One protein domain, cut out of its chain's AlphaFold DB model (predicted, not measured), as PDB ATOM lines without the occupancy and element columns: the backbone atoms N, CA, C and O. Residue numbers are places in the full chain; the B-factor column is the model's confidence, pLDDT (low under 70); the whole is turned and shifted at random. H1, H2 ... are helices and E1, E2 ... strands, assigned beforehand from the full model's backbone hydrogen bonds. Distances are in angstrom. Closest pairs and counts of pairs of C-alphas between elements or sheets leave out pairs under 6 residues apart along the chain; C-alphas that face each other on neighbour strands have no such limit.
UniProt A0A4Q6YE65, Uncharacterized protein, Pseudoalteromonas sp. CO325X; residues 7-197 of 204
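Overview. This is residues 7 to 197 of the 204 residues of an uncharacterized protein of Pseudoalteromonas sp. CO325X (UniProt A0A4Q6YE65). A strongly twisted sheet of four strands makes the core, with H1 packed along one face and H4 along the opposite face. H2 folds back beside H1 as a helical hairpin, H3 passes by the edge strand E3, and H5 and H7 pack together, with H7 also on H4. The printed part has 191 residues, with seven named helices and four named strands in the order H1 H2 H3 H4 E1 H5 E2 E3 H6 E4 H7. The sheet order is E3 E2 E1 E4, all antiparallel, and the class is mixed, helices and strands. The whole is compact, with a radius of gyration of the C-alphas of 16.0 A, and rounded, spanning 42 by 39 by 37 A.

Along the chain. H1, residues 7 to 20, begins at C-alpha 7 (-39.437, -2.744, 40.389) and is 20.1 A long. H2, residues 28 to 41, is 19.9 A long. H3, residues 44 to 64, is the longest helix at 30.3 A, and H4, residues 74 to 90, measures 24.3 A. E1, residues 100 to 108, begins at C-alpha 100 (-49.097, 6.043, 41.799), measures 22.5 A and bends by 64 degrees at residue 104. Then come H5, residues 119 to 128, E2, residues 138 to 142, E3, residues 148 to 150, and H6, residues 153 to 159. E4, residues 179 to 186, is 19.0 A long, and H7, residues 190 to 196, ends at C-alpha 196 (-47.255, 24.704, 49.982).

Arrangement. H1 is on the sheet along E4 at a height of 6.9 A, with the C-alphas of Ala 13 and Leu 185 closest at 4.3 A. H1 touches H2 at a shallow tilt of 22 degrees, opposite ways, the closest C-alphas, Leu 11 and Ala 28, being 5.6 A apart. H4 is on the opposite face from H1, over E2 and E1, at a height of 9.7 A. H3 is on the sheet, its Val 55 C-alpha 7.4 A from that of Ile 149, the closest pair with E3. In the sheet, N 105 and O 182 of E1 and E4 are 3.0 A apart, N 102 and O 140 of E1 and E2 2.8 A, and N 149 and O 141 of the hairpin E2 and E3 2.9 A, within hydrogen-bond range. H5 and H6 only graze the sheet, with residues 119 to 123 and 153 to 156. H7 touches H5, with the C-alphas of Ile 126 and Ile 194 closest at 4.7 A, and H4, with those of Leu 75 and Asp 191 closest at 5.9 A. In H1 to H7 every O i to N i+4 pair is within hydrogen-bond range.

Size, cuts and confidence. The C-alphas farthest apart, Ser 41 and Gly 131, are 45.3 A apart. The printed part has no cut, and the one long link is H6 to E4, residues 160 to 178. Within it, residues 172 to 173 pair antiparallel with residues 148 to 149 of E3. The mean pLDDT of the printed part is 71.3, and 75 residues are under 70, among them residues 59 to 79 and 159 to 177.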
ATOM      1  N   LYS A   7     -38.646  -2.452  39.167       85.00
ATOM      2  CA  LYS A   7     -39.437  -2.744  40.389       85.00
ATOM      3  C   LYS A   7     -38.746  -2.253  41.666       85.00
ATOM      4  O   LYS A   7     -39.363  -1.543  42.452       85.00
ATOM      5  N   GLU A   8     -37.478  -2.609  41.859       87.12
ATOM      6  CA  GLU A   8     -36.729  -2.227  43.065       87.12
ATOM      7  C   GLU A   8     -36.612  -0.704  43.196       87.12
ATOM      8  O   GLU A   8     -36.946  -0.148  44.240       87.12
ATOM      9  N   ASN A   9     -36.274  -0.012  42.103       86.56
ATOM     10  CA  ASN A   9     -36.202   1.451  42.076       86.56
ATOM     11  C   ASN A   9     -37.558   2.086  42.426       86.56
ATOM     12  O   ASN A   9     -37.619   3.086  43.138       86.56
ATOM     13  N   PHE A  10     -38.661   1.499  41.956       87.94
ATOM     14  CA  PHE A  10     -40.008   1.967  42.278       87.94
ATOM     15  C   PHE A  10     -40.338   1.802  43.769       87.94
ATOM     16  O   PHE A  10     -40.849   2.733  44.393       87.94
ATOM     17  N   LEU A  11     -40.001   0.658  44.369       89.06
ATOM     18  CA  LEU A  11     -40.206   0.422  45.801       89.06
ATOM     19  C   LEU A  11     -39.322   1.331  46.670       89.06
ATOM     20  O   LEU A  11     -39.773   1.835  47.699       89.06
ATOM     21  N   GLU A  12     -38.084   1.597  46.253       89.25
ATOM     22  CA  GLU A  12     -37.220   2.578  46.915       89.25
ATOM     23  C   GLU A  12     -37.781   4.003  46.831       89.25
ATOM     24  O   GLU A  12     -37.761   4.737  47.823       89.25
ATOM     25  N   ALA A  13     -38.330   4.386  45.679       88.00
ATOM     26  CA  ALA A  13     -38.960   5.686  45.484       88.00
ATOM     27  C   ALA A  13     -40.212   5.873  46.365       88.00
ATOM     28  O   ALA A  13     -40.472   6.986  46.832       88.00
ATOM     29  N   ILE A  14     -40.955   4.795  46.654       88.12
ATOM     30  CA  ILE A  14     -42.041   4.803  47.651       88.12
ATOM     31  C   ILE A  14     -41.486   5.034  49.054       88.12
ATOM     32  O   ILE A  14     -41.994   5.882  49.786       88.12
ATOM     33  N   LYS A  15     -40.426   4.310  49.438       88.44
ATOM     34  CA  LYS A  15     -39.793   4.472  50.759       88.44
ATOM     35  C   LYS A  15     -39.328   5.910  50.972       88.44
ATOM     36  O   LYS A  15     -39.577   6.472  52.038       88.44
ATOM     37  N   LEU A  16     -38.732   6.528  49.951       85.75
ATOM     38  CA  LEU A  16     -38.380   7.947  49.989       85.75
ATOM     39  C   LEU A  16     -39.623   8.838  50.126       85.75
ATOM     40  O   LEU A  16     -39.638   9.751  50.948       85.75
ATOM     41  N   GLY A  17     -40.688   8.557  49.371       83.88
ATOM     42  CA  GLY A  17     -41.955   9.282  49.483       83.88
ATOM     43  C   GLY A  17     -42.540   9.255  50.888       83.88
ATOM     44  O   GLY A  17     -42.941  10.298  51.397       83.88
ATOM     45  N   ASN A  18     -42.504   8.102  51.550       86.44
ATOM     46  CA  ASN A  18     -42.957   7.957  52.930       86.44
ATOM     47  C   ASN A  18     -42.084   8.739  53.924       86.44
ATOM     48  O   ASN A  18     -42.602   9.259  54.909       86.44
ATOM     49  N   GLN A  19     -40.773   8.830  53.679       84.81
ATOM     50  CA  GLN A  19     -39.849   9.603  54.516       84.81
ATOM     51  C   GLN A  19     -40.080  11.111  54.380       84.81
ATOM     52  O   GLN A  19     -40.078  11.829  55.377       84.81
ATOM     53  N   LEU A  20     -40.284  11.590  53.152       80.31
ATOM     54  CA  LEU A  20     -40.446  13.016  52.870       80.31
ATOM     55  C   LEU A  20     -41.863  13.520  53.172       80.31
ATOM     56  O   LEU A  20     -42.033  14.676  53.557       80.31
ATOM     57  N   LEU A  21     -42.878  12.676  52.973       78.69
ATOM     58  CA  LEU A  21     -44.298  13.038  53.003       78.69
ATOM     59  C   LEU A  21     -45.130  11.938  53.707       78.69
ATOM     60  O   LEU A  21     -45.925  11.247  53.064       78.69
ATOM     61  N   PRO A  22     -45.002  11.780  55.040       72.94
ATOM     62  CA  PRO A  22     -45.562  10.645  55.788       72.94
ATOM     63  C   PRO A  22     -47.095  10.628  55.886       72.94
ATOM     64  O   PRO A  22     -47.675   9.606  56.247       72.94
ATOM     65  N   ALA A  23     -47.765  11.739  55.558       65.25
ATOM     66  CA  ALA A  23     -49.225  11.861  55.616       65.25
ATOM     67  C   ALA A  23     -49.964  10.904  54.660       65.25
ATOM     68  O   ALA A  23     -51.163  10.687  54.816       65.25
ATOM     69  N   TRP A  24     -49.258  10.332  53.682       62.41
ATOM     70  CA  TRP A  24     -49.795   9.352  52.742       62.41
ATOM     71  C   TRP A  24     -48.791   8.213  52.579       62.41
ATOM     72  O   TRP A  24     -48.096   8.108  51.570       62.41
ATOM     73  N   SER A  25     -48.649   7.417  53.641       71.12
ATOM     74  CA  SER A  25     -47.734   6.281  53.638       71.12
ATOM     75  C   SER A  25     -48.304   5.139  52.801       71.12
ATOM     76  O   SER A  25     -49.378   4.606  53.079       71.12
ATOM     77  N   LEU A  26     -47.570   4.768  51.756       76.12
ATOM     78  CA  LEU A  26     -47.810   3.550  50.991       76.12
ATOM     79  C   LEU A  26     -46.938   2.432  51.550       76.12
ATOM     80  O   LEU A  26     -45.725   2.598  51.672       76.12
ATOM     81  N   ASP A  27     -47.522   1.277  51.849       82.31
ATOM     82  CA  ASP A  27     -46.742   0.117  52.272       82.31
ATOM     83  C   ASP A  27     -46.032  -0.509  51.058       82.31
ATOM     84  O   ASP A  27     -46.643  -1.178  50.219       82.31
ATOM     85  N   ALA A  28     -44.730  -0.232  50.945       83.12
ATOM     86  CA  ALA A  28     -43.898  -0.708  49.846       83.12
ATOM     87  C   ALA A  28     -43.786  -2.240  49.825       83.12
ATOM     88  O   ALA A  28     -43.699  -2.821  48.743       83.12
ATOM     89  N   ASP A  29     -43.819  -2.895  50.986       83.69
ATOM     90  CA  ASP A  29     -43.652  -4.345  51.079       83.69
ATOM     91  C   ASP A  29     -44.938  -5.045  50.614       83.69
ATOM     92  O   ASP A  29     -44.896  -5.927  49.752       83.69
ATOM     93  N   VAL A  30     -46.106  -4.562  51.061       83.56
ATOM     94  CA  VAL A  30     -47.418  -5.045  50.585       83.56
ATOM     95  C   VAL A  30     -47.569  -4.860  49.073       83.56
ATOM     96  O   VAL A  30     -48.101  -5.736  48.381       83.56
ATOM     97  N   LEU A  31     -47.107  -3.724  48.543       82.69
ATOM     98  CA  LEU A  31     -47.154  -3.455  47.110       82.69
ATOM     99  C   LEU A  31     -46.194  -4.361  46.330       82.69
ATOM    100  O   LEU A  31     -46.572  -4.882  45.279       82.69
ATOM    101  N   GLY A  32     -44.993  -4.601  46.860       83.44
ATOM    102  CA  GLY A  32     -44.030  -5.554  46.309       83.44
ATOM    103  C   GLY A  32     -44.621  -6.958  46.170       83.44
ATOM    104  O   GLY A  32     -44.554  -7.547  45.089       83.44
ATOM    105  N   ASP A  33     -45.294  -7.443  47.214       84.56
ATOM    106  CA  ASP A  33     -45.971  -8.746  47.223       84.56
ATOM    107  C   ASP A  33     -47.121  -8.834  46.210       84.56
ATOM    108  O   ASP A  33     -47.424  -9.901  45.661       84.56
ATOM    109  N   LEU A  34     -47.838  -7.731  45.981       81.25
ATOM    110  CA  LEU A  34     -48.881  -7.672  44.958       81.25
ATOM    111  C   LEU A  34     -48.280  -7.735  43.549       81.25
ATOM    112  O   LEU A  34     -48.751  -8.531  42.735       81.25
ATOM    113  N   ILE A  35     -47.228  -6.953  43.285       81.38
ATOM    114  CA  ILE A  35     -46.506  -6.960  42.004       81.38
ATOM    115  C   ILE A  35     -46.014  -8.381  41.693       81.38
ATOM    116  O   ILE A  35     -46.282  -8.897  40.609       81.38
ATOM    117  N   ASP A  36     -45.404  -9.063  42.667       83.94
ATOM    118  CA  ASP A  36     -44.908 -10.438  42.497       83.94
ATOM    119  C   ASP A  36     -46.020 -11.443  42.188       83.94
ATOM    120  O   ASP A  36     -45.833 -12.387  41.413       83.94
ATOM    121  N   ARG A  37     -47.203 -11.267  42.784       81.12
ATOM    122  CA  ARG A  37     -48.374 -12.101  42.479       81.12
ATOM    123  C   ARG A  37     -48.886 -11.853  41.063       81.12
ATOM    124  O   ARG A  37     -49.220 -12.814  40.367       81.12
ATOM    125  N   ILE A  38     -48.918 -10.600  40.615       75.69
ATOM    126  CA  ILE A  38     -49.317 -10.245  39.247       75.69
ATOM    127  C   ILE A  38     -48.326 -10.841  38.238       75.69
ATOM    128  O   ILE A  38     -48.765 -11.516  37.305       75.69
ATOM    129  N   GLU A  39     -47.015 -10.697  38.465       74.94
ATOM    130  CA  GLU A  39     -45.977 -11.322  37.630       74.94
ATOM    131  C   GLU A  39     -46.168 -12.839  37.514       74.94
ATOM    132  O   GLU A  39     -46.159 -13.386  36.410       74.94
ATOM    133  N   LYS A  40     -46.380 -13.522  38.646       79.81
ATOM    134  CA  LYS A  40     -46.537 -14.985  38.693       79.81
ATOM    135  C   LYS A  40     -47.841 -15.473  38.062       79.81
ATOM    136  O   LYS A  40     -47.858 -16.556  37.485       79.81
ATOM    137  N   SER A  41     -48.925 -14.708  38.185       75.19
ATOM    138  CA  SER A  41     -50.245 -15.090  37.661       75.19
ATOM    139  C   SER A  41     -50.374 -14.929  36.144       75.19
ATOM    140  O   SER A  41     -51.227 -15.570  35.540       75.19
ATOM    141  N   GLY A  42     -49.551 -14.081  35.516       66.75
ATOM    142  CA  GLY A  42     -49.648 -13.799  34.082       66.75
ATOM    143  C   GLY A  42     -50.879 -12.974  33.674       66.75
ATOM    144  O   GLY A  42     -51.101 -12.779  32.481       66.75
ATOM    145  N   ASN A  43     -51.638 -12.421  34.631       65.62
ATOM    146  CA  ASN A  43     -52.836 -11.592  34.403       65.62
ATOM    147  C   ASN A  43     -52.548 -10.191  33.814       65.62
ATOM    148  O   ASN A  43     -53.383  -9.292  33.885       65.62
ATOM    149  N   GLN A  44     -51.387  -9.984  33.189       64.81
ATOM    150  CA  GLN A  44     -50.956  -8.693  32.631       64.81
ATOM    151  C   GLN A  44     -51.917  -8.146  31.552       64.81
ATOM    152  O   GLN A  44     -52.009  -6.937  31.351       64.81
ATOM    153  N   ASN A  45     -52.673  -9.015  30.869       65.62
ATOM    154  CA  ASN A  45     -53.584  -8.612  29.791       65.62
ATOM    155  C   ASN A  45     -54.825  -7.837  30.280       65.62
ATOM    156  O   ASN A  45     -55.285  -6.918  29.591       65.62
ATOM    157  N   ASP A  46     -55.346  -8.167  31.464       66.75
ATOM    158  CA  ASP A  46     -56.532  -7.506  32.021       66.75
ATOM    159  C   ASP A  46     -56.191  -6.088  32.497       66.75
ATOM    160  O   ASP A  46     -56.898  -5.128  32.178       66.75
ATOM    161  N   TYR A  47     -55.042  -5.930  33.163       68.31
ATOM    162  CA  TYR A  47     -54.529  -4.625  33.592       68.31
ATOM    163  C   TYR A  47     -54.184  -3.728  32.406       68.31
ATOM    164  O   TYR A  47     -54.583  -2.565  32.375       68.31
ATOM    165  N   ARG A  48     -53.559  -4.286  31.363       69.44
ATOM    166  CA  ARG A  48     -53.279  -3.559  30.121       69.44
ATOM    167  C   ARG A  48     -54.541  -2.974  29.493       69.44
ATOM    168  O   ARG A  48     -54.541  -1.821  29.067       69.44
ATOM    169  N   SER A  49     -55.619  -3.752  29.435       70.31
ATOM    170  CA  SER A  49     -56.889  -3.301  28.855       70.31
ATOM    171  C   SER A  49     -57.511  -2.149  29.651       70.31
ATOM    172  O   SER A  49     -58.113  -1.245  29.068       70.31
ATOM    173  N   LEU A  50     -57.345  -2.150  30.976       70.12
ATOM    174  CA  LEU A  50     -57.789  -1.066  31.855       70.12
ATOM    175  C   LEU A  50     -56.910   0.184  31.710       70.12
ATOM    176  O   LEU A  50     -57.449   1.279  31.551       70.12
ATOM    177  N   ASN A  51     -55.585   0.019  31.660       71.94
ATOM    178  CA  ASN A  51     -54.634   1.112  31.441       71.94
ATOM    179  C   ASN A  51     -54.894   1.822  30.104       71.94
ATOM    180  O   ASN A  51     -54.921   3.049  30.052       71.94
ATOM    181  N   LEU A  52     -55.166   1.069  29.032       72.44
ATOM    182  CA  LEU A  52     -55.506   1.642  27.725       72.44
ATOM    183  C   LEU A  52     -56.798   2.470  27.772       72.44
ATOM    184  O   LEU A  52     -56.826   3.580  27.246       72.44
ATOM    185  N   LYS A  53     -57.850   1.972  28.436       74.12
ATOM    186  CA  LYS A  53     -59.106   2.725  28.605       74.12
ATOM    187  C   LYS A  53     -58.895   4.014  29.390       74.12
ATOM    188  O   LYS A  53     -59.435   5.046  28.998       74.12
ATOM    189  N   LEU A  54     -58.115   3.958  30.470       73.00
ATOM    190  CA  LEU A  54     -57.767   5.150  31.235       73.00
ATOM    191  C   LEU A  54     -57.036   6.159  30.353       73.00
ATOM    192  O   LEU A  54     -57.375   7.335  30.356       73.00
ATOM    193  N   VAL A  55     -56.058   5.712  29.576       71.44
ATOM    194  CA  VAL A  55     -55.280   6.615  28.730       71.44
ATOM    195  C   VAL A  55     -56.118   7.272  27.653       71.44
ATOM    196  O   VAL A  55     -55.940   8.464  27.427       71.44
ATOM    197  N   GLU A  56     -57.061   6.562  27.042       72.25
ATOM    198  CA  GLU A  56     -58.008   7.193  26.118       72.25
ATOM    199  C   GLU A  56     -58.880   8.243  26.827       72.25
ATOM    200  O   GLU A  56     -59.012   9.362  26.335       72.25
ATOM    201  N   GLN A  57     -59.370   7.962  28.039       71.88
ATOM    202  CA  GLN A  57     -60.121   8.952  28.824       71.88
ATOM    203  C   GLN A  57     -59.268  10.172  29.200       71.88
ATOM    204  O   GLN A  57     -59.719  11.307  29.049       71.88
ATOM    205  N   LEU A  58     -58.030   9.966  29.658       70.81
ATOM    206  CA  LEU A  58     -57.100  11.050  29.982       70.81
ATOM    207  C   LEU A  58     -56.812  11.890  28.733       70.81
ATOM    208  O   LEU A  58     -56.921  13.112  28.788       70.81
ATOM    209  N   LYS A  59     -56.502  11.253  27.598       68.81
ATOM    210  CA  LYS A  59     -56.268  11.918  26.307       68.81
ATOM    211  C   LYS A  59     -57.410  12.839  25.918       68.81
ATOM    212  O   LYS A  59     -57.168  14.011  25.638       68.81
ATOM    213  N   GLU A  60     -58.638  12.329  25.927       69.69
ATOM    214  CA  GLU A  60     -59.825  13.111  25.584       69.69
ATOM    215  C   GLU A  60     -59.961  14.348  26.479       69.69
ATOM    216  O   GLU A  60     -60.210  15.449  25.981       69.69
ATOM    217  N   GLN A  61     -59.748  14.199  27.791       67.50
ATOM    218  CA  GLN A  61     -59.836  15.319  28.731       67.50
ATOM    219  C   GLN A  61     -58.692  16.325  28.557       67.50
ATOM    220  O   GLN A  61     -58.934  17.533  28.573       67.50
ATOM    221  N   PHE A  62     -57.458  15.862  28.346       68.06
ATOM    222  CA  PHE A  62     -56.303  16.736  28.123       68.06
ATOM    223  C   PHE A  62     -56.433  17.543  26.827       68.06
ATOM    224  O   PHE A  62     -56.162  18.744  26.830       68.06
ATOM    225  N   ILE A  63     -56.903  16.917  25.742       65.69
ATOM    226  CA  ILE A  63     -57.173  17.594  24.465       65.69
ATOM    227  C   ILE A  63     -58.294  18.625  24.639       65.69
ATOM    228  O   ILE A  63     -58.154  19.771  24.215       65.69
ATOM    229  N   LYS A  64     -59.395  18.242  25.297       65.06
ATOM    230  CA  LYS A  64     -60.569  19.104  25.487       65.06
ATOM    231  C   LYS A  64     -60.267  20.354  26.316       65.06
ATOM    232  O   LYS A  64     -60.825  21.410  26.034       65.06
ATOM    233  N   ASN A  65     -59.400  20.239  27.320       62.16
ATOM    234  CA  ASN A  65     -59.077  21.348  28.219       62.16
ATOM    235  C   ASN A  65     -57.942  22.247  27.710       62.16
ATOM    236  O   ASN A  65     -57.649  23.253  28.350       62.16
ATOM    237  N   GLY A  66     -57.357  21.934  26.545       53.69
ATOM    238  CA  GLY A  66     -56.520  22.855  25.780       53.69
ATOM    239  C   GLY A  66     -55.400  23.485  26.600       53.69
ATOM    240  O   GLY A  66     -55.332  24.705  26.711       53.69
ATOM    241  N   PHE A  67     -54.516  22.685  27.195       54.56
ATOM    242  CA  PHE A  67     -53.391  23.241  27.942       54.56
ATOM    243  C   PHE A  67     -52.351  23.847  26.973       54.56
ATOM    244  O   PHE A  67     -51.571  23.153  26.327       54.56
ATOM    245  N   VAL A  68     -52.377  25.179  26.832       46.81
ATOM    246  CA  VAL A  68     -51.720  25.934  25.739       46.81
ATOM    247  C   VAL A  68     -50.211  26.189  25.950       46.81
ATOM    248  O   VAL A  68     -49.567  26.766  25.077       46.81
ATOM    249  N   LYS A  69     -49.579  25.791  27.069       48.47
ATOM    250  CA  LYS A  69     -48.148  26.105  27.316       48.47
ATOM    251  C   LYS A  69     -47.346  24.927  27.903       48.47
ATOM    252  O   LYS A  69     -47.464  24.676  29.098       48.47
ATOM    253  N   PRO A  70     -46.466  24.272  27.115       46.59
ATOM    254  CA  PRO A  70     -45.670  23.106  27.537       46.59
ATOM    255  C   PRO A  70     -44.705  23.360  28.703       46.59
ATOM    256  O   PRO A  70     -44.447  22.463  29.493       46.59
ATOM    257  N   ALA A  71     -44.162  24.578  28.810       41.25
ATOM    258  CA  ALA A  71     -43.119  24.910  29.787       41.25
ATOM    259  C   ALA A  71     -43.665  25.201  31.195       41.25
ATOM    260  O   ALA A  71     -42.931  25.112  32.177       41.25
ATOM    261  N   ASN A  72     -44.957  25.524  31.316       47.31
ATOM    262  CA  ASN A  72     -45.580  25.714  32.617       47.31
ATOM    263  C   ASN A  72     -46.190  24.396  33.102       47.31
ATOM    264  O   ASN A  72     -47.351  24.087  32.871       47.31
ATOM    265  N   LYS A  73     -45.328  23.717  33.865       58.03
ATOM    266  CA  LYS A  73     -45.602  22.909  35.056       58.03
ATOM    267  C   LYS A  73     -46.101  21.488  34.805       58.03
ATOM    268  O   LYS A  73     -47.282  21.203  34.959       58.03
ATOM    269  N   CYS A  74     -45.144  20.565  34.650       58.81
ATOM    270  CA  CYS A  74     -45.300  19.130  34.946       58.81
ATOM    271  C   CYS A  74     -46.141  18.886  36.214       58.81
ATOM    272  O   CYS A  74     -46.955  17.972  36.252       58.81
ATOM    273  N   LEU A  75     -45.997  19.772  37.208       63.09
ATOM    274  CA  LEU A  75     -46.784  19.799  38.435       63.09
ATOM    275  C   LEU A  75     -48.290  20.024  38.215       63.09
ATOM    276  O   LEU A  75     -49.105  19.312  38.786       63.09
ATOM    277  N   GLU A  76     -48.673  21.000  37.385       65.06
ATOM    278  CA  GLU A  76     -50.086  21.295  37.098       65.06
ATOM    279  C   GLU A  76     -50.737  20.141  36.329       65.06
ATOM    280  O   GLU A  76     -51.862  19.753  36.644       65.06
ATOM    281  N   TYR A  77     -50.004  19.528  35.393       65.62
ATOM    282  CA  TYR A  77     -50.457  18.324  34.688       65.62
ATOM    283  C   TYR A  77     -50.612  17.131  35.628       65.62
ATOM    284  O   TYR A  77     -51.608  16.414  35.538       65.62
ATOM    285  N   SER A  78     -49.668  16.930  36.552       67.25
ATOM    286  CA  SER A  78     -49.766  15.860  37.542       67.25
ATOM    287  C   SER A  78     -50.933  16.042  38.501       67.25
ATOM    288  O   SER A  78     -51.663  15.085  38.736       67.25
ATOM    289  N   THR A  79     -51.169  17.267  38.985       68.12
ATOM    290  CA  THR A  79     -52.327  17.581  39.833       68.12
ATOM    291  C   THR A  79     -53.623  17.271  39.098       68.12
ATOM    292  O   THR A  79     -54.494  16.594  39.638       68.12
ATOM    293  N   TYR A  80     -53.741  17.733  37.850       70.88
ATOM    294  CA  TYR A  80     -54.938  17.504  37.051       70.88
ATOM    295  C   TYR A  80     -55.165  16.011  36.772       70.88
ATOM    296  O   TYR A  80     -56.289  15.528  36.888       70.88
ATOM    297  N   ALA A  81     -54.104  15.262  36.455       70.19
ATOM    298  CA  ALA A  81     -54.193  13.824  36.220       70.19
ATOM    299  C   ALA A  81     -54.652  13.057  37.467       70.19
ATOM    300  O   ALA A  81     -55.535  12.211  37.361       70.19
ATOM    301  N   VAL A  82     -54.092  13.375  38.640       71.19
ATOM    302  CA  VAL A  82     -54.487  12.749  39.913       71.19
ATOM    303  C   VAL A  82     -55.947  13.058  40.234       71.19
ATOM    304  O   VAL A  82     -56.718  12.130  40.456       71.19
ATOM    305  N   GLN A  83     -56.360  14.327  40.157       73.31
ATOM    306  CA  GLN A  83     -57.750  14.733  40.408       73.31
ATOM    307  C   GLN A  83     -58.741  14.054  39.458       73.31
ATOM    308  O   GLN A  83     -59.829  13.657  39.864       73.31
ATOM    309  N   LEU A  84     -58.373  13.915  38.184       72.00
ATOM    310  CA  LEU A  84     -59.210  13.243  37.200       72.00
ATOM    311  C   LEU A  84     -59.338  11.743  37.500       72.00
ATOM    312  O   LEU A  84     -60.420  11.188  37.345       72.00
ATOM    313  N   ILE A  85     -58.268  11.085  37.947       72.50
ATOM    314  CA  ILE A  85     -58.318   9.673  38.354       72.50
ATOM    315  C   ILE A  85     -59.203   9.495  39.583       72.50
ATOM    316  O   ILE A  85     -60.046   8.602  39.570       72.50
ATOM    317  N   GLU A  86     -59.048  10.351  40.594       74.75
ATOM    318  CA  GLU A  86     -59.896  10.357  41.792       74.75
ATOM    319  C   GLU A  86     -61.379  10.517  41.403       74.75
ATOM    320  O   GLU A  86     -62.200   9.673  41.752       74.75
ATOM    321  N   ASP A  87     -61.722  11.506  40.567       74.00
ATOM    322  CA  ASP A  87     -63.102  11.722  40.098       74.00
ATOM    323  C   ASP A  87     -63.650  10.531  39.291       74.00
ATOM    324  O   ASP A  87     -64.815  10.147  39.423       74.00
ATOM    325  N   LEU A  88     -62.820   9.908  38.450       69.38
ATOM    326  CA  LEU A  88     -63.221   8.734  37.675       69.38
ATOM    327  C   LEU A  88     -63.424   7.493  38.559       69.38
ATOM    328  O   LEU A  88     -64.320   6.692  38.269       69.38
ATOM    329  N   GLN A  89     -62.635   7.333  39.622       70.62
ATOM    330  CA  GLN A  89     -62.805   6.276  40.622       70.62
ATOM    331  C   GLN A  89     -64.074   6.499  41.453       70.62
ATOM    332  O   GLN A  89     -64.898   5.587  41.548       70.62
ATOM    333  N   ASP A  90     -64.295   7.717  41.951       75.69
ATOM    334  CA  ASP A  90     -65.478   8.085  42.742       75.69
ATOM    335  C   ASP A  90     -66.783   7.887  41.958       75.69
ATOM    336  O   ASP A  90     -67.809   7.474  42.502       75.69
ATOM    337  N   ARG A  91     -66.750   8.120  40.640       74.81
ATOM    338  CA  ARG A  91     -67.893   7.890  39.740       74.81
ATOM    339  C   ARG A  91     -68.054   6.434  39.299       74.81
ATOM    340  O   ARG A  91     -68.909   6.161  38.453       74.81
ATOM    341  N   GLY A  92     -67.222   5.515  39.793       65.44
ATOM    342  CA  GLY A  92     -67.225   4.100  39.411       65.44
ATOM    343  C   GLY A  92     -66.888   3.855  37.935       65.44
ATOM    344  O   GLY A  92     -67.249   2.819  37.379       65.44
ATOM    345  N   ARG A  93     -66.244   4.824  37.271       64.62
ATOM    346  CA  ARG A  93     -65.868   4.757  35.847       64.62
ATOM    347  C   ARG A  93     -64.508   4.110  35.631       64.62
ATOM    348  O   ARG A  93     -64.241   3.615  34.536       64.62
ATOM    349  N   LEU A  94     -63.688   4.084  36.674       62.56
ATOM    350  CA  LEU A  94     -62.506   3.247  36.772       62.56
ATOM    351  C   LEU A  94     -62.701   2.278  37.941       62.56
ATOM    352  O   LEU A  94     -63.082   2.723  39.026       62.56
ATOM    353  N   PRO A  95     -62.428   0.971  37.770       56.22
ATOM    354  CA  PRO A  95     -62.222   0.114  38.932       56.22
ATOM    355  C   PRO A  95     -61.092   0.733  39.762       56.22
ATOM    356  O   PRO A  95     -60.166   1.288  39.172       56.22
ATOM    357  N   GLY A  96     -61.185   0.671  41.095       55.19
ATOM    358  CA  GLY A  96     -60.266   1.295  42.062       55.19
ATOM    359  C   GLY A  96     -58.833   0.750  42.030       55.19
ATOM    360  O   GLY A  96     -58.306   0.303  43.040       55.19
ATOM    361  N   LEU A  97     -58.214   0.747  40.856       58.00
ATOM    362  CA  LEU A  97     -56.809   0.500  40.631       58.00
ATOM    363  C   LEU A  97     -56.062   1.768  41.052       58.00
ATOM    364  O   LEU A  97     -56.207   2.788  40.372       58.00
ATOM    365  N   PRO A  98     -55.294   1.769  42.153       68.19
ATOM    366  CA  PRO A  98     -54.385   2.855  42.443       68.19
ATOM    367  C   PRO A  98     -53.362   2.986  41.328       68.19
ATOM    368  O   PRO A  98     -52.624   2.066  40.971       68.19
ATOM    369  N   PHE A  99     -53.349   4.197  40.802       77.56
ATOM    370  CA  PHE A  99     -52.214   4.743  40.106       77.56
ATOM    371  C   PHE A  99     -51.376   5.503  41.123       77.56
ATOM    372  O   PHE A  99     -51.894   6.168  42.028       77.56
ATOM    373  N   PHE A 100     -50.071   5.392  40.953       82.12
ATOM    374  CA  PHE A 100     -49.097   6.043  41.799       82.12
ATOM    375  C   PHE A 100     -48.422   7.150  41.009       82.12
ATOM    376  O   PHE A 100     -47.776   6.900  39.986       82.12
ATOM    377  N   LEU A 101     -48.568   8.381  41.484       82.50
ATOM    378  CA  LEU A 101     -47.849   9.514  40.950       82.50
ATOM    379  C   LEU A 101     -46.361   9.302  41.197       82.50
ATOM    380  O   LEU A 101     -45.907   9.185  42.338       82.50
ATOM    381  N   THR A 102     -45.621   9.238  40.104       86.38
ATOM    382  CA  THR A 102     -44.200   8.945  40.094       86.38
ATOM    383  C   THR A 102     -43.462  10.102  39.449       86.38
ATOM    384  O   THR A 102     -43.849  10.598  38.392       86.38
ATOM    385  N   VAL A 103     -42.397  10.533  40.106       83.62
ATOM    386  CA  VAL A 103     -41.502  11.593  39.661       83.62
ATOM    387  C   VAL A 103     -40.132  10.980  39.454       83.62
ATOM    388  O   VAL A 103     -39.638  10.241  40.311       83.62
ATOM    389  N   GLY A 104     -39.493  11.318  38.344       82.50
ATOM    390  CA  GLY A 104     -38.142  10.853  38.092       82.50
ATOM    391  C   GLY A 104     -37.608  11.233  36.724       82.50
ATOM    392  O   GLY A 104     -38.066  12.200  36.108       82.50
ATOM    393  N   ASN A 105     -36.619  10.468  36.277       81.81
ATOM    394  CA  ASN A 105     -35.927  10.704  35.021       81.81
ATOM    395  C   ASN A 105     -36.491   9.813  33.915       81.81
ATOM    396  O   ASN A 105     -36.834   8.651  34.143       81.81
ATOM    397  N   VAL A 106     -36.543  10.364  32.701       78.12
ATOM    398  CA  VAL A 106     -36.891   9.627  31.482       78.12
ATOM    399  C   VAL A 106     -35.856   9.949  30.417       78.12
ATOM    400  O   VAL A 106     -35.624  11.117  30.098       78.12
ATOM    401  N   TYR A 107     -35.229   8.917  29.861       78.94
ATOM    402  CA  TYR A 107     -34.187   9.072  28.849       78.94
ATOM    403  C   TYR A 107     -34.395   8.132  27.668       78.94
ATOM    404  O   TYR A 107     -34.985   7.063  27.798       78.94
ATOM    405  N   TYR A 108     -33.928   8.570  26.498       76.31
ATOM    406  CA  TYR A 108     -33.974   7.796  25.264       76.31
ATOM    407  C   TYR A 108     -32.696   6.961  25.137       76.31
ATOM    408  O   TYR A 108     -31.592   7.481  25.313       76.31
ATOM    409  N   LYS A 109     -32.821   5.668  24.832       73.94
ATOM    410  CA  LYS A 109     -31.675   4.765  24.704       73.94
ATOM    411  C   LYS A 109     -30.712   5.267  23.635       73.94
ATOM    412  O   LYS A 109     -31.090   5.494  22.491       73.94
ATOM    413  N   GLY A 110     -29.444   5.397  24.014       70.62
ATOM    414  CA  GLY A 110     -28.387   5.871  23.123       70.62
ATOM    415  C   GLY A 110     -28.289   7.394  22.994       70.62
ATOM    416  O   GLY A 110     -27.406   7.862  22.281       70.62
ATOM    417  N   GLU A 111     -29.127   8.171  23.689       71.19
ATOM    418  CA  GLU A 111     -28.913   9.612  23.859       71.19
ATOM    419  C   GLU A 111     -28.172   9.907  25.174       71.19
ATOM    420  O   GLU A 111     -28.372   9.197  26.161       71.19
ATOM    421  N   PRO A 112     -27.305  10.939  25.209       60.34
ATOM    422  CA  PRO A 112     -26.659  11.359  26.444       60.34
ATOM    423  C   PRO A 112     -27.702  11.810  27.470       60.34
ATOM    424  O   PRO A 112     -28.658  12.517  27.134       60.34
ATOM    425  N   GLU A 113     -27.492  11.417  28.724       60.00
ATOM    426  CA  GLU A 113     -28.359  11.788  29.838       60.00
ATOM    427  C   GLU A 113     -28.371  13.322  30.002       60.00
ATOM    428  O   GLU A 113     -27.311  13.938  30.153       60.00
ATOM    429  N   PRO A 114     -29.542  13.986  29.928       57.91
ATOM    430  CA  PRO A 114     -29.639  15.404  30.263       57.91
ATOM    431  C   PRO A 114     -29.348  15.613  31.757       57.91
ATOM    432  O   PRO A 114     -29.318  14.655  32.514       57.91
ATOM    433  N   SER A 115     -29.169  16.861  32.209       55.16
ATOM    434  CA  SER A 115     -29.070  17.166  33.648       55.16
ATOM    435  C   SER A 115     -30.273  16.576  34.395       55.16
ATOM    436  O   SER A 115     -31.401  17.051  34.214       55.16
ATOM    437  N   LEU A 116     -30.013  15.509  35.156       66.31
ATOM    438  CA  LEU A 116     -31.010  14.647  35.777       66.31
ATOM    439  C   LEU A 116     -31.476  15.215  37.114       66.31
ATOM    440  O   LEU A 116     -30.726  15.877  37.836       66.31
ATOM    441  N   ALA A 117     -32.716  14.905  37.473       72.38
ATOM    442  CA  ALA A 117     -33.156  15.085  38.839       72.38
ATOM    443  C   ALA A 117     -32.446  14.067  39.743       72.38
ATOM    444  O   ALA A 117     -32.283  12.900  39.390       72.38
ATOM    445  N   SER A 118     -32.038  14.523  40.923       78.88
ATOM    446  CA  SER A 118     -31.557  13.693  42.029       78.88
ATOM    447  C   SER A 118     -32.532  13.744  43.208       78.88
ATOM    448  O   SER A 118     -33.392  14.633  43.271       78.88
ATOM    449  N   LYS A 119     -32.373  12.841  44.184       79.12
ATOM    450  CA  LYS A 119     -33.148  12.864  45.439       79.12
ATOM    451  C   LYS A 119     -33.033  14.226  46.132       79.12
ATOM    452  O   LYS A 119     -34.041  14.833  46.484       79.12
ATOM    453  N   GLU A 120     -31.819  14.766  46.210       80.94
ATOM    454  CA  GLU A 120     -31.521  16.071  46.811       80.94
ATOM    455  C   GLU A 120     -32.201  17.210  46.047       80.94
ATOM    456  O   GLU A 120     -32.721  18.148  46.653       80.94
ATOM    457  N   SER A 121     -32.234  17.123  44.712       77.56
ATOM    458  CA  SER A 121     -32.932  18.110  43.891       77.56
ATOM    459  C   SER A 121     -34.438  18.098  44.168       77.56
ATOM    460  O   SER A 121     -35.026  19.162  44.333       77.56
ATOM    461  N   ILE A 122     -35.055  16.920  44.323       77.75
ATOM    462  CA  ILE A 122     -36.483  16.786  44.640       77.75
ATOM    463  C   ILE A 122     -36.790  17.339  46.032       77.75
ATOM    464  O   ILE A 122     -37.744  18.099  46.197       77.75
ATOM    465  N   GLU A 123     -35.962  17.033  47.029       78.56
ATOM    466  CA  GLU A 123     -36.108  17.617  48.363       78.56
ATOM    467  C   GLU A 123     -36.003  19.143  48.342       78.56
ATOM    468  O   GLU A 123     -36.795  19.837  48.987       78.56
ATOM    469  N   ALA A 124     -35.033  19.680  47.599       77.00
ATOM    470  CA  ALA A 124     -34.862  21.116  47.442       77.00
ATOM    471  C   ALA A 124     -36.076  21.757  46.753       77.00
ATOM    472  O   ALA A 124     -36.502  22.837  47.163       77.00
ATOM    473  N   LEU A 125     -36.669  21.091  45.756       77.19
ATOM    474  CA  LEU A 125     -37.896  21.542  45.092       77.19
ATOM    475  C   LEU A 125     -39.077  21.613  46.061       77.19
ATOM    476  O   LEU A 125     -39.760  22.635  46.107       77.19
ATOM    477  N   ILE A 126     -39.288  20.564  46.861       75.44
ATOM    478  CA  ILE A 126     -40.355  20.529  47.870       75.44
ATOM    479  C   ILE A 126     -40.167  21.673  48.874       75.44
ATOM    480  O   ILE A 126     -41.111  22.418  49.129       75.44
ATOM    481  N   LYS A 127     -38.944  21.865  49.389       76.50
ATOM    482  CA  LYS A 127     -38.620  22.935  50.351       76.50
ATOM    483  C   LYS A 127     -38.795  24.338  49.763       76.50
ATOM    484  O   LYS A 127     -39.230  25.248  50.461       76.50
ATOM    485  N   LYS A 128     -38.431  24.536  48.493       72.69
ATOM    486  CA  LYS A 128     -38.473  25.847  47.823       72.69
ATOM    487  C   LYS A 128     -39.898  26.290  47.471       72.69
ATOM    488  O   LYS A 128     -40.157  27.490  47.414       72.69
ATOM    489  N   GLY A 129     -40.812  25.348  47.244       65.38
ATOM    490  CA  GLY A 129     -42.205  25.633  46.903       65.38
ATOM    491  C   GLY A 129     -42.411  26.217  45.493       65.38
ATOM    492  O   GLY A 129     -41.530  26.163  44.630       65.38
ATOM    493  N   LYS A 130     -43.607  26.769  45.224       56.19
ATOM    494  CA  LYS A 130     -43.999  27.316  43.907       56.19
ATOM    495  C   LYS A 130     -43.063  28.445  43.443       56.19
ATOM    496  O   LYS A 130     -43.126  29.563  43.939       56.19
ATOM    497  N   GLY A 131     -42.257  28.161  42.420       53.34
ATOM    498  CA  GLY A 131     -41.393  29.157  41.768       53.34
ATOM    499  C   GLY A 131     -40.288  28.578  40.886       53.34
ATOM    500  O   GLY A 131     -39.315  29.273  40.602       53.34
ATOM    501  N   VAL A 132     -40.383  27.306  40.490       47.91
ATOM    502  CA  VAL A 132     -39.311  26.639  39.747       47.91
ATOM    503  C   VAL A 132     -39.724  26.502  38.289       47.91
ATOM    504  O   VAL A 132     -40.562  25.677  37.942       47.91
ATOM    505  N   SER A 133     -39.171  27.392  37.469       43.81
ATOM    506  CA  SER A 133     -39.333  27.450  36.014       43.81
ATOM    507  C   SER A 133     -38.525  26.391  35.264       43.81
ATOM    508  O   SER A 133     -38.771  26.194  34.083       43.81
ATOM    509  N   ASP A 134     -37.595  25.703  35.928       51.06
ATOM    510  CA  ASP A 134     -36.629  24.814  35.280       51.06
ATOM    511  C   ASP A 134     -36.512  23.507  36.037       51.06
ATOM    512  O   ASP A 134     -35.546  23.273  36.765       51.06
ATOM    513  N   VAL A 135     -37.511  22.643  35.900       52.66
ATOM    514  CA  VAL A 135     -37.338  21.285  36.391       52.66
ATOM    515  C   VAL A 135     -37.417  20.316  35.231       52.66
ATOM    516  O   VAL A 135     -38.495  20.039  34.715       52.66
ATOM    517  N   ASN A 136     -36.255  19.767  34.872       62.62
ATOM    518  CA  ASN A 136     -36.101  18.589  34.017       62.62
ATOM    519  C   ASN A 136     -36.610  17.315  34.732       62.62
ATOM    520  O   ASN A 136     -35.965  16.275  34.674       62.62
ATOM    521  N   ILE A 137     -37.727  17.399  35.462       70.25
ATOM    522  CA  ILE A 137     -38.390  16.234  36.050       70.25
ATOM    523  C   ILE A 137     -39.510  15.798  35.126       70.25
ATOM    524  O   ILE A 137     -40.302  16.612  34.638       70.25
ATOM    525  N   HIS A 138     -39.591  14.492  34.942       77.94
ATOM    526  CA  HIS A 138     -40.748  13.864  34.352       77.94
ATOM    527  C   HIS A 138     -41.702  13.445  35.459       77.94
ATOM    528  O   HIS A 138     -41.284  13.066  36.558       77.94
ATOM    529  N   VAL A 139     -42.991  13.536  35.160       78.25
ATOM    530  CA  VAL A 139     -44.041  13.061  36.051       78.25
ATOM    531  C   VAL A 139     -44.948  12.125  35.272       78.25
ATOM    532  O   VAL A 139     -45.423  12.459  34.185       78.25
ATOM    533  N   TRP A 140     -45.180  10.946  35.830       82.06
ATOM    534  CA  TRP A 140     -45.991   9.900  35.226       82.06
ATOM    535  C   TRP A 140     -46.839   9.183  36.266       82.06
ATOM    536  O   TRP A 140     -46.663   9.345  37.474       82.06
ATOM    537  N   LEU A 141     -47.778   8.382  35.783       81.56
ATOM    538  CA  LEU A 141     -48.547   7.469  36.613       81.56
ATOM    539  C   LEU A 141     -47.984   6.066  36.436       81.56
ATOM    540  O   LEU A 141     -47.807   5.612  35.306       81.56
ATOM    541  N   THR A 142     -47.737   5.389  37.551       82.62
ATOM    542  CA  THR A 142     -47.359   3.976  37.577       82.62
ATOM    543  C   THR A 142     -48.548   3.159  38.070       82.62
ATOM    544  O   THR A 142     -49.095   3.451  39.133       82.62
ATOM    545  N   SER A 143     -48.978   2.157  37.310       79.75
ATOM    546  CA  SER A 143     -49.988   1.182  37.746       79.75
ATOM    547  C   SER A 143     -49.354   0.043  38.554       79.75
ATOM    548  O   SER A 143     -48.137  -0.114  38.606       79.75
ATOM    549  N   PHE A 144     -50.178  -0.807  39.169       75.75
ATOM    550  CA  PHE A 144     -49.708  -1.976  39.926       75.75
ATOM    551  C   PHE A 144     -48.917  -3.007  39.127       75.75
ATOM    552  O   PHE A 144     -48.107  -3.727  39.695       75.75
ATOM    553  N   ASP A 145     -49.187  -3.128  37.832       74.75
ATOM    554  CA  ASP A 145     -48.408  -3.974  36.932       74.75
ATOM    555  C   ASP A 145     -47.190  -3.225  36.377       74.75
ATOM    556  O   ASP A 145     -46.661  -3.619  35.346       74.75
ATOM    557  N   LEU A 146     -46.780  -2.127  37.023       78.00
ATOM    558  CA  LEU A 146     -45.645  -1.285  36.645       78.00
ATOM    559  C   LEU A 146     -45.713  -0.790  35.192       78.00
ATOM    560  O   LEU A 146     -44.692  -0.500  34.571       78.00
ATOM    561  N   SER A 147     -46.925  -0.674  34.643       78.50
ATOM    562  CA  SER A 147     -47.124   0.074  33.409       78.50
ATOM    563  C   SER A 147     -47.004   1.566  33.702       78.50
ATOM    564  O   SER A 147     -47.437   2.052  34.752       78.50
ATOM    565  N   VAL A 148     -46.446   2.296  32.742       79.25
ATOM    566  CA  VAL A 148     -46.245   3.741  32.838       79.25
ATOM    567  C   VAL A 148     -47.192   4.471  31.896       79.25
ATOM    568  O   VAL A 148     -47.394   4.080  30.743       79.25
ATOM    569  N   ILE A 149     -47.764   5.557  32.411       78.50
ATOM    570  CA  ILE A 149     -48.540   6.544  31.665       78.50
ATOM    571  C   ILE A 149     -47.828   7.892  31.847       78.50
ATOM    572  O   ILE A 149     -48.013   8.567  32.863       78.50
ATOM    573  N   ASP A 150     -46.951   8.255  30.902       77.12
ATOM    574  CA  ASP A 150     -46.077   9.436  31.035       77.12
ATOM    575  C   ASP A 150     -46.742  10.741  30.604       77.12
ATOM    576  O   ASP A 150     -46.889  11.005  29.407       77.12
ATOM    577  N   LEU A 151     -47.043  11.591  31.592       72.25
ATOM    578  CA  LEU A 151     -47.778  12.848  31.441       72.25
ATOM    579  C   LEU A 151     -46.989  13.978  30.790       72.25
ATOM    580  O   LEU A 151     -47.575  14.972  30.367       72.25
ATOM    581  N   THR A 152     -45.678  13.822  30.673       72.31
ATOM    582  CA  THR A 152     -44.750  14.919  30.398       72.31
ATOM    583  C   THR A 152     -43.863  14.669  29.179       72.31
ATOM    584  O   THR A 152     -43.405  15.627  28.558       72.31
ATOM    585  N   LEU A 153     -43.672  13.413  28.758       73.75
ATOM    586  CA  LEU A 153     -42.752  13.047  27.674       73.75
ATOM    587  C   LEU A 153     -43.033  13.762  26.351       73.75
ATOM    588  O   LEU A 153     -42.117  14.333  25.765       73.75
ATOM    589  N   GLN A 154     -44.280  13.761  25.870       72.50
ATOM    590  CA  GLN A 154     -44.603  14.396  24.585       72.50
ATOM    591  C   GLN A 154     -44.341  15.906  24.610       72.50
ATOM    592  O   GLN A 154     -43.885  16.464  23.614       72.50
ATOM    593  N   PHE A 155     -44.551  16.559  25.752       69.44
ATOM    594  CA  PHE A 155     -44.220  17.971  25.930       69.44
ATOM    595  C   PHE A 155     -42.710  18.196  25.917       69.44
ATOM    596  O   PHE A 155     -42.240  19.089  25.215       69.44
ATOM    597  N   SER A 156     -41.946  17.351  26.612       69.44
ATOM    598  CA  SER A 156     -40.481  17.383  26.574       69.44
ATOM    599  C   SER A 156     -39.938  17.159  25.157       69.44
ATOM    600  O   SER A 156     -38.995  17.831  24.744       69.44
ATOM    601  N   LEU A 157     -40.547  16.262  24.373       71.06
ATOM    602  CA  LEU A 157     -40.188  16.039  22.967       71.06
ATOM    603  C   LEU A 157     -40.565  17.233  22.082       71.06
ATOM    604  O   LEU A 157     -39.751  17.658  21.262       71.06
ATOM    605  N   ALA A 158     -41.755  17.810  22.266       70.12
ATOM    606  CA  ALA A 158     -42.201  18.998  21.538       70.12
ATOM    607  C   ALA A 158     -41.303  20.211  21.819       70.12
ATOM    608  O   ALA A 158     -40.878  20.889  20.886       70.12
ATOM    609  N   ALA A 159     -40.938  20.444  23.084       66.69
ATOM    610  CA  ALA A 159     -40.018  21.509  23.482       66.69
ATOM    611  C   ALA A 159     -38.619  21.341  22.863       66.69
ATOM    612  O   ALA A 159     -37.955  22.327  22.554       66.69
ATOM    613  N   LYS A 160     -38.191  20.095  22.627       68.12
ATOM    614  CA  LYS A 160     -36.937  19.754  21.937       68.12
ATOM    615  C   LYS A 160     -37.059  19.755  20.405       68.12
ATOM    616  O   LYS A 160     -36.105  19.377  19.730       68.12
ATOM    617  N   GLY A 161     -38.216  20.119  19.843       67.88
ATOM    618  CA  GLY A 161     -38.470  20.073  18.397       67.88
ATOM    619  C   GLY A 161     -38.487  18.656  17.809       67.88
ATOM    620  O   GLY A 161     -38.390  18.497  16.597       67.88
ATOM    621  N   LYS A 162     -38.598  17.623  18.657       69.56
ATOM    622  CA  LYS A 162     -38.593  16.202  18.272       69.56
ATOM    623  C   LYS A 162     -39.992  15.633  18.022       69.56
ATOM    624  O   LYS A 162     -40.110  14.472  17.644       69.56
ATOM    625  N   LEU A 163     -41.048  16.421  18.236       68.31
ATOM    626  CA  LEU A 163     -42.432  16.015  17.993       68.31
ATOM    627  C   LEU A 163     -43.049  16.866  16.879       68.31
ATOM    628  O   LEU A 163     -43.059  18.092  16.963       68.31
ATOM    629  N   SER A 164     -43.598  16.214  15.853       58.84
ATOM    630  CA  SER A 164     -44.418  16.869  14.832       58.84
ATOM    631  C   SER A 164     -45.893  16.832  15.243       58.84
ATOM    632  O   SER A 164     -46.490  15.758  15.268       58.84
ATOM    633  N   GLY A 165     -46.486  17.990  15.548       63.44
ATOM    634  CA  GLY A 165     -47.898  18.118  15.945       63.44
ATOM    635  C   GLY A 165     -48.088  18.742  17.330       63.44
ATOM    636  O   GLY A 165     -47.120  19.138  17.979       63.44
ATOM    637  N   GLN A 166     -49.342  18.865  17.778       58.78
ATOM    638  CA  GLN A 166     -49.622  19.283  19.154       58.78
ATOM    639  C   GLN A 166     -49.322  18.121  20.113       58.78
ATOM    640  O   GLN A 166     -49.773  17.006  19.843       58.78
ATOM    641  N   PRO A 167     -48.579  18.354  21.211       59.00
ATOM    642  CA  PRO A 167     -48.355  17.324  22.214       59.00
ATOM    643  C   PRO A 167     -49.696  16.890  22.812       59.00
ATOM    644  O   PRO A 167     -50.448  17.710  23.338       59.00
ATOM    645  N   GLY A 168     -49.999  15.598  22.704       56.88
ATOM    646  CA  GLY A 168     -51.091  14.962  23.428       56.88
ATOM    647  C   GLY A 168     -50.561  14.264  24.681       56.88
ATOM    648  O   GLY A 168     -49.386  13.928  24.794       56.88
ATOM    649  N   ALA A 169     -51.438  13.988  25.636       51.44
ATOM    650  CA  ALA A 169     -51.211  12.901  26.587       51.44
ATOM    651  C   ALA A 169     -51.180  11.545  25.818       51.44
ATOM    652  O   ALA A 169     -51.789  11.446  24.761       51.44
ATOM    653  N   MET A 170     -50.620  10.397  26.210       63.03
ATOM    654  CA  MET A 170     -49.352   9.970  26.822       63.03
ATOM    655  C   MET A 170     -49.045   8.602  26.215       63.03
ATOM    656  O   MET A 170     -49.960   7.917  25.739       63.03
ATOM    657  N   VAL A 171     -47.780   8.193  26.238       54.75
ATOM    658  CA  VAL A 171     -47.392   6.839  25.835       54.75
ATOM    659  C   VAL A 171     -47.873   5.849  26.903       54.75
ATOM    660  O   VAL A 171     -47.744   6.119  28.095       54.75
ATOM    661  N   THR A 172     -48.489   4.746  26.468       55.34
ATOM    662  CA  THR A 172     -48.854   3.614  27.333       55.34
ATOM    663  C   THR A 172     -47.927   2.473  27.051       55.34
ATOM    664  O   THR A 172     -47.837   1.987  25.925       55.34
ATOM    665  N   GLU A 173     -47.280   2.014  28.099       59.66
ATOM    666  CA  GLU A 173     -46.271   0.993  27.981       59.66
ATOM    667  C   GLU A 173     -46.375   0.024  29.134       59.66
ATOM    668  O   GLU A 173     -46.373   0.431  30.292       59.66
ATOM    669  N   PRO A 174     -46.294  -1.267  28.823       48.97
ATOM    670  CA  PRO A 174     -45.144  -2.044  29.203       48.97
ATOM    671  C   PRO A 174     -44.086  -1.909  28.089       48.97
ATOM    672  O   PRO A 174     -44.208  -2.537  27.040       48.97
ATOM    673  N   LEU A 175     -43.060  -1.086  28.313       50.28
ATOM    674  CA  LEU A 175     -41.823  -0.970  27.523       50.28
ATOM    675  C   LEU A 175     -41.959  -0.668  26.008       50.28
ATOM    676  O   LEU A 175     -41.888  -1.548  25.152       50.28
ATOM    677  N   ASN A 176     -41.949   0.602  25.645       51.81
ATOM    678  CA  ASN A 176     -41.261   1.113  24.476       51.81
ATOM    679  C   ASN A 176     -39.814   0.986  24.870       51.81
ATOM    680  O   ASN A 176     -39.302   1.641  25.777       51.81
ATOM    681  N   LYS A 177     -39.168   0.042  24.205       59.06
ATOM    682  CA  LYS A 177     -37.795  -0.319  24.502       59.06
ATOM    683  C   LYS A 177     -36.851   0.854  24.317       59.06
ATOM    684  O   LYS A 177     -35.703   0.702  24.698       59.06
ATOM    685  N   ASP A 178     -37.301   1.962  23.752       71.69
ATOM    686  CA  ASP A 178     -36.482   3.114  23.455       71.69
ATOM    687  C   ASP A 178     -36.404   4.107  24.617       71.69
ATOM    688  O   ASP A 178     -35.471   4.902  24.640       71.69
ATOM    689  N   TYR A 179     -37.315   4.051  25.596       77.00
ATOM    690  CA  TYR A 179     -37.261   4.898  26.789       77.00
ATOM    691  C   TYR A 179     -36.925   4.086  28.034       77.00
ATOM    692  O   TYR A 179     -37.325   2.930  28.181       77.00
ATOM    693  N   ILE A 180     -36.165   4.696  28.937       79.38
ATOM    694  CA  ILE A 180     -35.879   4.138  30.253       79.38
ATOM    695  C   ILE A 180     -36.441   5.086  31.307       79.38
ATOM    696  O   ILE A 180     -36.187   6.292  31.275       79.38
ATOM    697  N   TYR A 181     -37.222   4.503  32.213       81.88
ATOM    698  CA  TYR A 181     -37.903   5.175  33.309       81.88
ATOM    699  C   TYR A 181     -37.174   4.887  34.616       81.88
ATOM    700  O   TYR A 181     -37.046   3.732  35.025       81.88
ATOM    701  N   GLU A 182     -36.721   5.941  35.280       85.44
ATOM    702  CA  GLU A 182     -36.029   5.853  36.561       85.44
ATOM    703  C   GLU A 182     -36.839   6.611  37.622       85.44
ATOM    704  O   GLU A 182     -36.754   7.842  37.703       85.44
ATOM    705  N   PRO A 183     -37.674   5.913  38.415       87.38
ATOM    706  CA  PRO A 183     -38.429   6.553  39.482       87.38
ATOM    707  C   PRO A 183     -37.487   7.031  40.587       87.38
ATOM    708  O   PRO A 183     -36.617   6.292  41.041       87.38
ATOM    709  N   ILE A 184     -37.700   8.257  41.059       87.12
ATOM    710  CA  ILE A 184     -36.955   8.833  42.186       87.12
ATOM    711  C   ILE A 184     -37.876   8.993  43.392       87.12
ATOM    712  O   ILE A 184     -37.480   8.696  44.517       87.12
ATOM    713  N   LEU A 185     -39.109   9.448  43.160       86.00
ATOM    714  CA  LEU A 185     -40.113   9.675  44.192       86.00
ATOM    715  C   LEU A 185     -41.469   9.133  43.736       86.00
ATOM    716  O   LEU A 185     -41.923   9.447  42.639       86.00
ATOM    717  N   VAL A 186     -42.141   8.383  44.606       87.69
ATOM    718  CA  VAL A 186     -43.534   7.966  44.407       87.69
ATOM    719  C   VAL A 186     -44.375   8.519  45.549       87.69
ATOM    720  O   VAL A 186     -44.204   8.113  46.697       87.69
ATOM    721  N   ASN A 187     -45.253   9.480  45.249       82.56
ATOM    722  CA  ASN A 187     -46.158  10.061  46.237       82.56
ATOM    723  C   ASN A 187     -47.296  10.857  45.576       82.56
ATOM    724  O   ASN A 187     -47.041  11.832  44.868       82.56
ATOM    725  N   ASN A 188     -48.551  10.510  45.874       77.81
ATOM    726  CA  ASN A 188     -49.727  11.179  45.298       77.81
ATOM    727  C   ASN A 188     -49.988  12.590  45.860       77.81
ATOM    728  O   ASN A 188     -50.825  13.303  45.320       77.81
ATOM    729  N   LEU A 189     -49.282  13.010  46.916       76.19
ATOM    730  CA  LEU A 189     -49.363  14.355  47.502       76.19
ATOM    731  C   LEU A 189     -48.181  15.257  47.125       76.19
ATOM    732  O   LEU A 189     -48.067  16.369  47.651       76.19
ATOM    733  N   PHE A 190     -47.278  14.797  46.255       76.94
ATOM    734  CA  PHE A 190     -46.092  15.557  45.852       76.94
ATOM    735  C   PHE A 190     -46.435  16.957  45.324       76.94
ATOM    736  O   PHE A 190     -45.769  17.943  45.648       76.94
ATOM    737  N   ASP A 191     -47.512  17.060  44.551       71.94
ATOM    738  CA  ASP A 191     -47.975  18.315  43.977       71.94
ATOM    739  C   ASP A 191     -48.434  19.323  45.038       71.94
ATOM    740  O   ASP A 191     -48.059  20.501  44.994       71.94
ATOM    741  N   ARG A 192     -49.184  18.846  46.036       72.38
ATOM    742  CA  ARG A 192     -49.630  19.637  47.187       72.38
ATOM    743  C   ARG A 192     -48.439  20.087  48.023       72.38
ATOM    744  O   ARG A 192     -48.378  21.254  48.406       72.38
ATOM    745  N   ALA A 193     -47.469  19.198  48.239       72.88
ATOM    746  CA  ALA A 193     -46.250  19.514  48.970       72.88
ATOM    747  C   ALA A 193     -45.467  20.657  48.304       72.88
ATOM    748  O   ALA A 193     -45.088  21.610  48.981       72.88
ATOM    749  N   ILE A 194     -45.296  20.646  46.977       72.50
ATOM    750  CA  ILE A 194     -44.649  21.767  46.271       72.50
ATOM    751  C   ILE A 194     -45.512  23.033  46.307       72.50
ATOM    752  O   ILE A 194     -44.988  24.136  46.473       72.50
ATOM    753  N   CYS A 195     -46.834  22.918  46.159       69.12
ATOM    754  CA  CYS A 195     -47.722  24.082  46.215       69.12
ATOM    755  C   CYS A 195     -47.629  24.846  47.543       69.12
ATOM    756  O   CYS A 195     -47.856  26.057  47.547       69.12
ATOM    757  N   HIS A 196     -47.286  24.156  48.629       68.12
ATOM    758  CA  HIS A 196     -47.255  24.704  49.982       68.12
ATOM    759  C   HIS A 196     -45.845  24.824  50.587       68.12
ATOM    760  O   HIS A 196     -45.718  25.301  51.710       68.12
ATOM    761  N   GLY A 197     -44.784  24.464  49.849       61.91
ATOM    762  CA  GLY A 197     -43.407  24.507  50.368       61.91
ATOM    763  C   GLY A 197     -43.141  23.466  51.466       61.91
ATOM    764  O   GLY A 197     -42.358  23.707  52.381       61.91
TER     765      GLY A 197